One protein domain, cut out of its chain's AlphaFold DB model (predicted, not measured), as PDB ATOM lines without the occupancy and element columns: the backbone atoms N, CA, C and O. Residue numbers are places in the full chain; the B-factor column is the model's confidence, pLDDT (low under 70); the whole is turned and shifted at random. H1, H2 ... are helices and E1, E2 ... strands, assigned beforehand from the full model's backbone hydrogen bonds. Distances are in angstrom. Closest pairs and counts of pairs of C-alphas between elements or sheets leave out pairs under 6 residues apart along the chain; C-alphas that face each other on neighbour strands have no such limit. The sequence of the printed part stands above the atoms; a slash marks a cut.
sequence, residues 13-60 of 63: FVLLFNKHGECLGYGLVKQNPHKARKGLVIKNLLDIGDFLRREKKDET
ATOM      1  N   PHE A  13       8.940   4.323   3.029       97.38
ATOM      2  CA  PHE A  13       9.773   3.529   2.143       97.38
ATOM      3  C   PHE A  13       9.261   3.669   0.714       97.38
ATOM      4  O   PHE A  13       8.064   3.572   0.460       97.38
ATOM      5  N   VAL A  14      10.179   3.883  -0.223       97.31
ATOM      6  CA  VAL A  14       9.863   4.076  -1.640       97.31
ATOM      7  C   VAL A  14      10.745   3.200  -2.509       97.31
ATOM      8  O   VAL A  14      11.899   2.930  -2.168       97.31
ATOM      9  N   LEU A  15      10.210   2.799  -3.659       97.50
ATOM     10  CA  LEU A  15      10.991   2.213  -4.738       97.50
ATOM     11  C   LEU A  15      11.630   3.324  -5.574       97.50
ATOM     12  O   LEU A  15      11.040   4.380  -5.805       97.50
ATOM     13  N   LEU A  16      12.858   3.085  -6.016       96.88
ATOM     14  CA  LEU A  16      13.621   4.008  -6.842       96.88
ATOM     15  C   LEU A  16      13.695   3.453  -8.254       96.88
ATOM     16  O   LEU A  16      14.251   2.381  -8.469       96.88
ATOM     17  N   PHE A  17      13.181   4.216  -9.211       97.44
ATOM     18  CA  PHE A  17      13.227   3.875 -10.625       97.44
ATOM     19  C   PHE A  17      14.125   4.843 -11.388       97.44
ATOM     20  O   PHE A  17      14.234   6.025 -11.042       97.44
ATOM     21  N   ASN A  18      14.770   4.349 -12.442       95.81
ATOM     22  CA  ASN A  18      15.418   5.220 -13.413       95.81
ATOM     23  C   ASN A  18      14.398   5.775 -14.429       95.81
ATOM     24  O   ASN A  18      13.220   5.432 -14.422       95.81
ATOM     25  N   LYS A  19      14.863   6.631 -15.345       96.62
ATOM     26  CA  LYS A  19      14.015   7.236 -16.390       96.62
ATOM     27  C   LYS A  19      13.447   6.240 -17.418       96.62
ATOM     28  O   LYS A  19      12.625   6.642 -18.231       96.62
ATOM     29  N   HIS A  20      13.920   4.996 -17.420       96.62
ATOM     30  CA  HIS A  20      13.469   3.920 -18.304       96.62
ATOM     31  C   HIS A  20      12.432   3.005 -17.632       96.62
ATOM     32  O   HIS A  20      11.956   2.074 -18.268       96.62
ATOM     33  N   GLY A  21      12.070   3.268 -16.370       95.75
ATOM     34  CA  GLY A  21      11.124   2.442 -15.616       95.75
ATOM     35  C   GLY A  21      11.754   1.203 -14.975       95.75
ATOM     36  O   GLY A  21      11.035   0.328 -14.501       95.75
ATOM     37  N   GLU A  22      13.083   1.113 -14.918       96.31
ATOM     38  CA  GLU A  22      13.773  -0.001 -14.260       96.31
ATOM     39  C   GLU A  22      13.911   0.275 -12.761       96.31
ATOM     40  O   GLU A  22      14.365   1.354 -12.360       96.31
ATOM     41  N   CYS A  23      13.538  -0.701 -11.928       96.31
ATOM     42  CA  CYS A  23      13.699  -0.612 -10.480       96.31
ATOM     43  C   CYS A  23      15.183  -0.740 -10.114       96.31
ATOM     44  O   CYS A  23      15.813  -1.770 -10.350       96.31
ATOM     45  N   LEU A  24      15.741   0.314  -9.524       96.38
ATOM     46  CA  LEU A  24      17.124   0.364  -9.059       96.38
ATOM     47  C   LEU A  24      17.275  -0.118  -7.619       96.38
ATOM     48  O   LEU A  24      18.374  -0.501  -7.229       96.38
ATOM     49  N   GLY A  25      16.210  -0.065  -6.816       96.94
ATOM     50  CA  GLY A  25      16.266  -0.395  -5.397       96.94
ATOM     51  C   GLY A  25      15.151   0.247  -4.582       96.94
ATOM     52  O   GLY A  25      14.147   0.708  -5.125       96.94
ATOM     53  N   TYR A  26      15.352   0.315  -3.268       96.56
ATOM     54  CA  TYR A  26      14.431   0.964  -2.339       96.56
ATOM     55  C   TYR A  26      15.164   1.868  -1.345       96.56
ATOM     56  O   TYR A  26      16.340   1.687  -1.016       96.56
ATOM     57  N   GLY A  27      14.457   2.879  -0.851       97.56
ATOM     58  CA  GLY A  27      15.019   3.878   0.044       97.56
ATOM     59  C   GLY A  27      14.003   4.449   1.018       97.56
ATOM     60  O   GLY A  27      12.809   4.191   0.926       97.56
ATOM     61  N   LEU A  28      14.507   5.240   1.961       98.12
ATOM     62  CA  LEU A  28      13.724   5.918   2.989       98.12
ATOM     63  C   LEU A  28      13.642   7.414   2.687       98.12
ATOM     64  O   LEU A  28      14.674   8.088   2.576       98.12
ATOM     65  N   VAL A  29      12.431   7.956   2.632       97.62
ATOM     66  CA  VAL A  29      12.197   9.382   2.401       97.62
ATOM     67  C   VAL A  29      12.694  10.188   3.603       97.62
ATOM     68  O   VAL A  29      12.241  10.022   4.736       97.62
ATOM     69  N   LYS A  30      13.647  11.094   3.373       97.69
ATOM     70  CA  LYS A  30      14.193  12.009   4.391       97.69
ATOM     71  C   LYS A  30      13.583  13.399   4.325       97.69
ATOM     72  O   LYS A  30      13.507  14.077   5.352       97.69
ATOM     73  N   GLN A  31      13.139  13.804   3.144       95.38
ATOM     74  CA  GLN A  31      12.476  15.075   2.888       95.38
ATOM     75  C   GLN A  31      11.366  14.854   1.868       95.38
ATOM     76  O   GLN A  31      11.518  14.022   0.980       95.38
ATOM     77  N   ASN A  32      10.273  15.614   1.974       91.44
ATOM     78  CA  ASN A  32       9.191  15.516   1.000       91.44
ATOM     79  C   ASN A  32       9.731  15.874  -0.407       91.44
ATOM     80  O   ASN A  32      10.211  17.001  -0.597       91.44
ATOM     81  N   PRO A  33       9.659  14.953  -1.384       92.06
ATOM     82  CA  PRO A  33      10.270  15.133  -2.698       92.06
ATOM     83  C   PRO A  33       9.626  16.250  -3.528       92.06
ATOM     84  O   PRO A  33      10.302  16.815  -4.382       92.06
ATOM     85  N   HIS A  34       8.379  16.636  -3.241       90.38
ATOM     86  CA  HIS A  34       7.708  17.759  -3.906       90.38
ATOM     87  C   HIS A  34       8.171  19.131  -3.391       90.38
ATOM     88  O   HIS A  34       7.997  20.137  -4.075       90.38
ATOM     89  N   LYS A  35       8.745  19.197  -2.181       90.00
ATOM     90  CA  LYS A  35       9.168  20.458  -1.536       90.00
ATOM     91  C   LYS A  35      10.687  20.624  -1.463       90.00
ATOM     92  O   LYS A  35      11.172  21.730  -1.218       90.00
ATOM     93  N   ALA A  36      11.444  19.544  -1.628       90.00
ATOM     94  CA  ALA A  36      12.891  19.557  -1.473       90.00
ATOM     95  C   ALA A  36      13.571  20.385  -2.578       90.00
ATOM     96  O   ALA A  36      13.461  20.074  -3.760       90.00
ATOM     97  N   ARG A  37      14.321  21.425  -2.187       87.75
ATOM     98  CA  ARG A  37      15.116  22.256  -3.116       87.75
ATOM     99  C   ARG A  37      16.579  21.824  -3.219       87.75
ATOM    100  O   ARG A  37      17.217  22.067  -4.234       87.75
ATOM    101  N   LYS A  38      17.127  21.233  -2.152       91.00
ATOM    102  CA  LYS A  38      18.527  20.790  -2.059       91.00
ATOM    103  C   LYS A  38      18.710  19.738  -0.963       91.00
ATOM    104  O   LYS A  38      17.885  19.627  -0.058       91.00
ATOM    105  N   GLY A  39      19.837  19.029  -1.011       93.81
ATOM    106  CA  GLY A  39      20.224  18.034  -0.008       93.81
ATOM    107  C   GLY A  39      19.664  16.634  -0.273       93.81
ATOM    108  O   GLY A  39      19.119  16.352  -1.338       93.81
ATOM    109  N   LEU A  40      19.829  15.742   0.706       94.75
ATOM    110  CA  LEU A  40      19.434  14.338   0.596       94.75
ATOM    111  C   LEU A  40      17.912  14.183   0.702       94.75
ATOM    112  O   LEU A  40      17.338  14.426   1.765       94.75
ATOM    113  N   VAL A  41      17.270  13.753  -0.383       96.75
ATOM    114  CA  VAL A  41      15.814  13.533  -0.413       96.75
ATOM    115  C   VAL A  41      15.460  12.111   0.007       96.75
ATOM    116  O   VAL A  41      14.632  11.930   0.895       96.75
ATOM    117  N   ILE A  42      16.134  11.116  -0.571       96.94
ATOM    118  CA  ILE A  42      15.940   9.693  -0.280       96.94
ATOM    119  C   ILE A  42      17.260   9.119   0.232       96.94
ATOM    120  O   ILE A  42      18.292   9.261  -0.421       96.94
ATOM    121  N   LYS A  43      17.241   8.477   1.402       97.81
ATOM    122  CA  LYS A  43      18.375   7.690   1.899       97.81
ATOM    123  C   LYS A  43      18.300   6.295   1.278       97.81
ATOM    124  O   LYS A  43      17.306   5.607   1.486       97.81
ATOM    125  N   ASN A  44      19.348   5.886   0.566       96.88
ATOM    126  CA  ASN A  44      19.476   4.525   0.040       96.88
ATOM    127  C   ASN A  44      19.469   3.495   1.191       96.88
ATOM    128  O   ASN A  44      20.070   3.744   2.243       96.88
ATOM    129  N   LEU A  45      18.755   2.385   0.996       96.88
ATOM    130  CA  LEU A  45      18.744   1.234   1.898       96.88
ATOM    131  C   LEU A  45      19.250  -0.044   1.223       96.88
ATOM    132  O   LEU A  45      20.010  -0.777   1.853       96.88
ATOM    133  N   LEU A  46      18.828  -0.305  -0.012       95.25
ATOM    134  CA  LEU A  46      19.364  -1.370  -0.854       95.25
ATOM    135  C   LEU A  46      19.176  -0.985  -2.316       95.25
ATOM    136  O   LEU A  46      18.108  -0.505  -2.707       95.25
ATOM    137  N   ASP A  47      20.177  -1.289  -3.128       95.69
ATOM    138  CA  ASP A  47      20.080  -1.184  -4.575       95.69
ATOM    139  C   ASP A  47      20.549  -2.452  -5.298       95.69
ATOM    140  O   ASP A  47      21.121  -3.379  -4.719       95.69
ATOM    141  N   ILE A  48      20.289  -2.493  -6.603       94.94
ATOM    142  CA  ILE A  48      20.733  -3.570  -7.488       94.94
ATOM    143  C   ILE A  48      22.259  -3.743  -7.452       94.94
ATOM    144  O   ILE A  48      22.762  -4.854  -7.587       94.94
ATOM    145  N   GLY A  49      23.015  -2.671  -7.207       93.56
ATOM    146  CA  GLY A  49      24.463  -2.731  -7.054       93.56
ATOM    147  C   GLY A  49      24.891  -3.498  -5.802       93.56
ATOM    148  O   GLY A  49      25.866  -4.246  -5.862       93.56
ATOM    149  N   ASP A  50      24.177  -3.348  -4.684       93.88
ATOM    150  CA  ASP A  50      24.406  -4.139  -3.471       93.88
ATOM    151  C   ASP A  50      24.195  -5.624  -3.728       93.88
ATOM    152  O   ASP A  50      25.021  -6.431  -3.302       93.88
ATOM    153  N   PHE A  51      23.128  -5.977  -4.447       90.19
ATOM    154  CA  PHE A  51      22.856  -7.357  -4.840       90.19
ATOM    155  C   PHE A  51      23.970  -7.911  -5.738       90.19
ATOM    156  O   PHE A  51      24.616  -8.892  -5.382       90.19
ATOM    157  N   LEU A  52      24.298  -7.224  -6.836       91.50
ATOM    158  CA  LEU A  52      25.326  -7.679  -7.780       91.50
ATOM    159  C   LEU A  52      26.714  -7.819  -7.134       91.50
ATOM    160  O   LEU A  52      27.492  -8.695  -7.506       91.50
ATOM    161  N   ARG A  53      27.050  -6.968  -6.156       92.25
ATOM    162  CA  ARG A  53      28.300  -7.097  -5.388       92.25
ATOM    163  C   ARG A  53      28.299  -8.289  -4.431       92.25
ATOM    164  O   ARG A  53      29.386  -8.748  -4.085       92.25
ATOM    165  N   ARG A  54      27.134  -8.745  -3.961       89.00
ATOM    166  CA  ARG A  54      27.009  -9.941  -3.114       89.00
ATOM    167  C   ARG A  54      27.182 -11.201  -3.955       89.00
ATOM    168  O   ARG A  54      28.078 -11.976  -3.646       89.00
ATOM    169  N   GLU A  55      26.474 -11.300  -5.077       87.31
ATOM    170  CA  GLU A  55      26.576 -12.454  -5.985       87.31
ATOM    171  C   GLU A  55      28.005 -12.644  -6.520       87.31
ATOM    172  O   GLU A  55      28.566 -13.733  -6.449       87.31
ATOM    173  N   LYS A  56      28.670 -11.556  -6.941       81.50
ATOM    174  CA  LYS A  56      30.070 -11.618  -7.406       81.50
ATOM    175  C   LYS A  56      31.056 -12.114  -6.349       81.50
ATOM    176  O   LYS A  56      32.103 -12.653  -6.693       81.50
ATOM    177  N   LYS A  57      30.779 -11.882  -5.063       75.25
ATOM    178  CA  LYS A  57      31.634 -12.398  -3.984       75.25
ATOM    179  C   LYS A  57      31.423 -13.892  -3.778       75.25
ATOM    180  O   LYS A  57      32.379 -14.579  -3.423       75.25
ATOM    181  N   ASP A  58      30.218 -14.388  -4.026       65.25
ATOM    182  CA  ASP A  58      29.897 -15.806  -3.893       65.25
ATOM    183  C   ASP A  58      30.490 -16.642  -5.032       65.25
ATOM    184  O   ASP A  58      30.986 -17.732  -4.767       65.25
ATOM    185  N   GLU A  59      30.620 -16.090  -6.243       60.03
ATOM    186  CA  GLU A  59      31.337 -16.744  -7.356       60.03
ATOM    187  C   GLU A  59      32.833 -16.995  -7.074       60.03
ATOM    188  O   GLU A  59      33.443 -17.873  -7.679       60.03
ATOM    189  N   THR A  60      33.447 -16.242  -6.153       61.47
ATOM    190  CA  THR A  60      34.880 -16.374  -5.820       61.47
ATOM    191  C   THR A  60      35.175 -17.278  -4.622       61.47
ATOM    192  O   THR A  60      36.346 -17.480  -4.291       61.47
TER     193      THR A  60
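What this domain is: This is residues 13 to 60 of the 63 residues of an uncharacterized protein of Candidatus Bathyarchaeota archaeon (UniProt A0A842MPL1). A small twisted sheet of three strands has a long loop, residues 30 to 41, at one end and helix H1 at the other, where residues 52 to 60 stick out. E1, E2 and E3, in that order, form a meander, each strand the antiparallel neighbour of the one before; H1 follows. The 48 printed residues, mixed helix and strand, are loose, with a radius of gyration of the C-alphas of 13.5 A, and span 45 by 21 by 17 A.

Where its parts are: E1, residues 13 to 17, begins at C-alpha 13 (9.773, 3.529, 2.143). E2, residues 23 to 29, is 16.4 A long from first to last C-alpha, and E3 holds residues 42 to 47. H1, residues 48 to 58, is 15.7 A long and ends at C-alpha 58 (29.897, -15.806, -3.893).

How they stand to each other: Hairpin E1 and E2 stands at 145 degrees, with N 14 and O 27 2.9 A apart. Hairpin E2 and E3 stands at 142 degrees, with N 43 and O 28 2.8 A apart. H1 only grazes the sheet with residues 48 to 51; the closest C-alphas of E2 and H1, Leu 24 and Ile 48, are 5.6 A apart. In H1, 6 of 7 O i to N i+4 pairs are within hydrogen-bond range.

The domain as a whole: The farthest C-alphas, Lys 35 and Thr 60, are 45.1 A apart. The printed part has no cut, E2 to E3 is a long link, and residues 58 to 60 have pLDDT under 70.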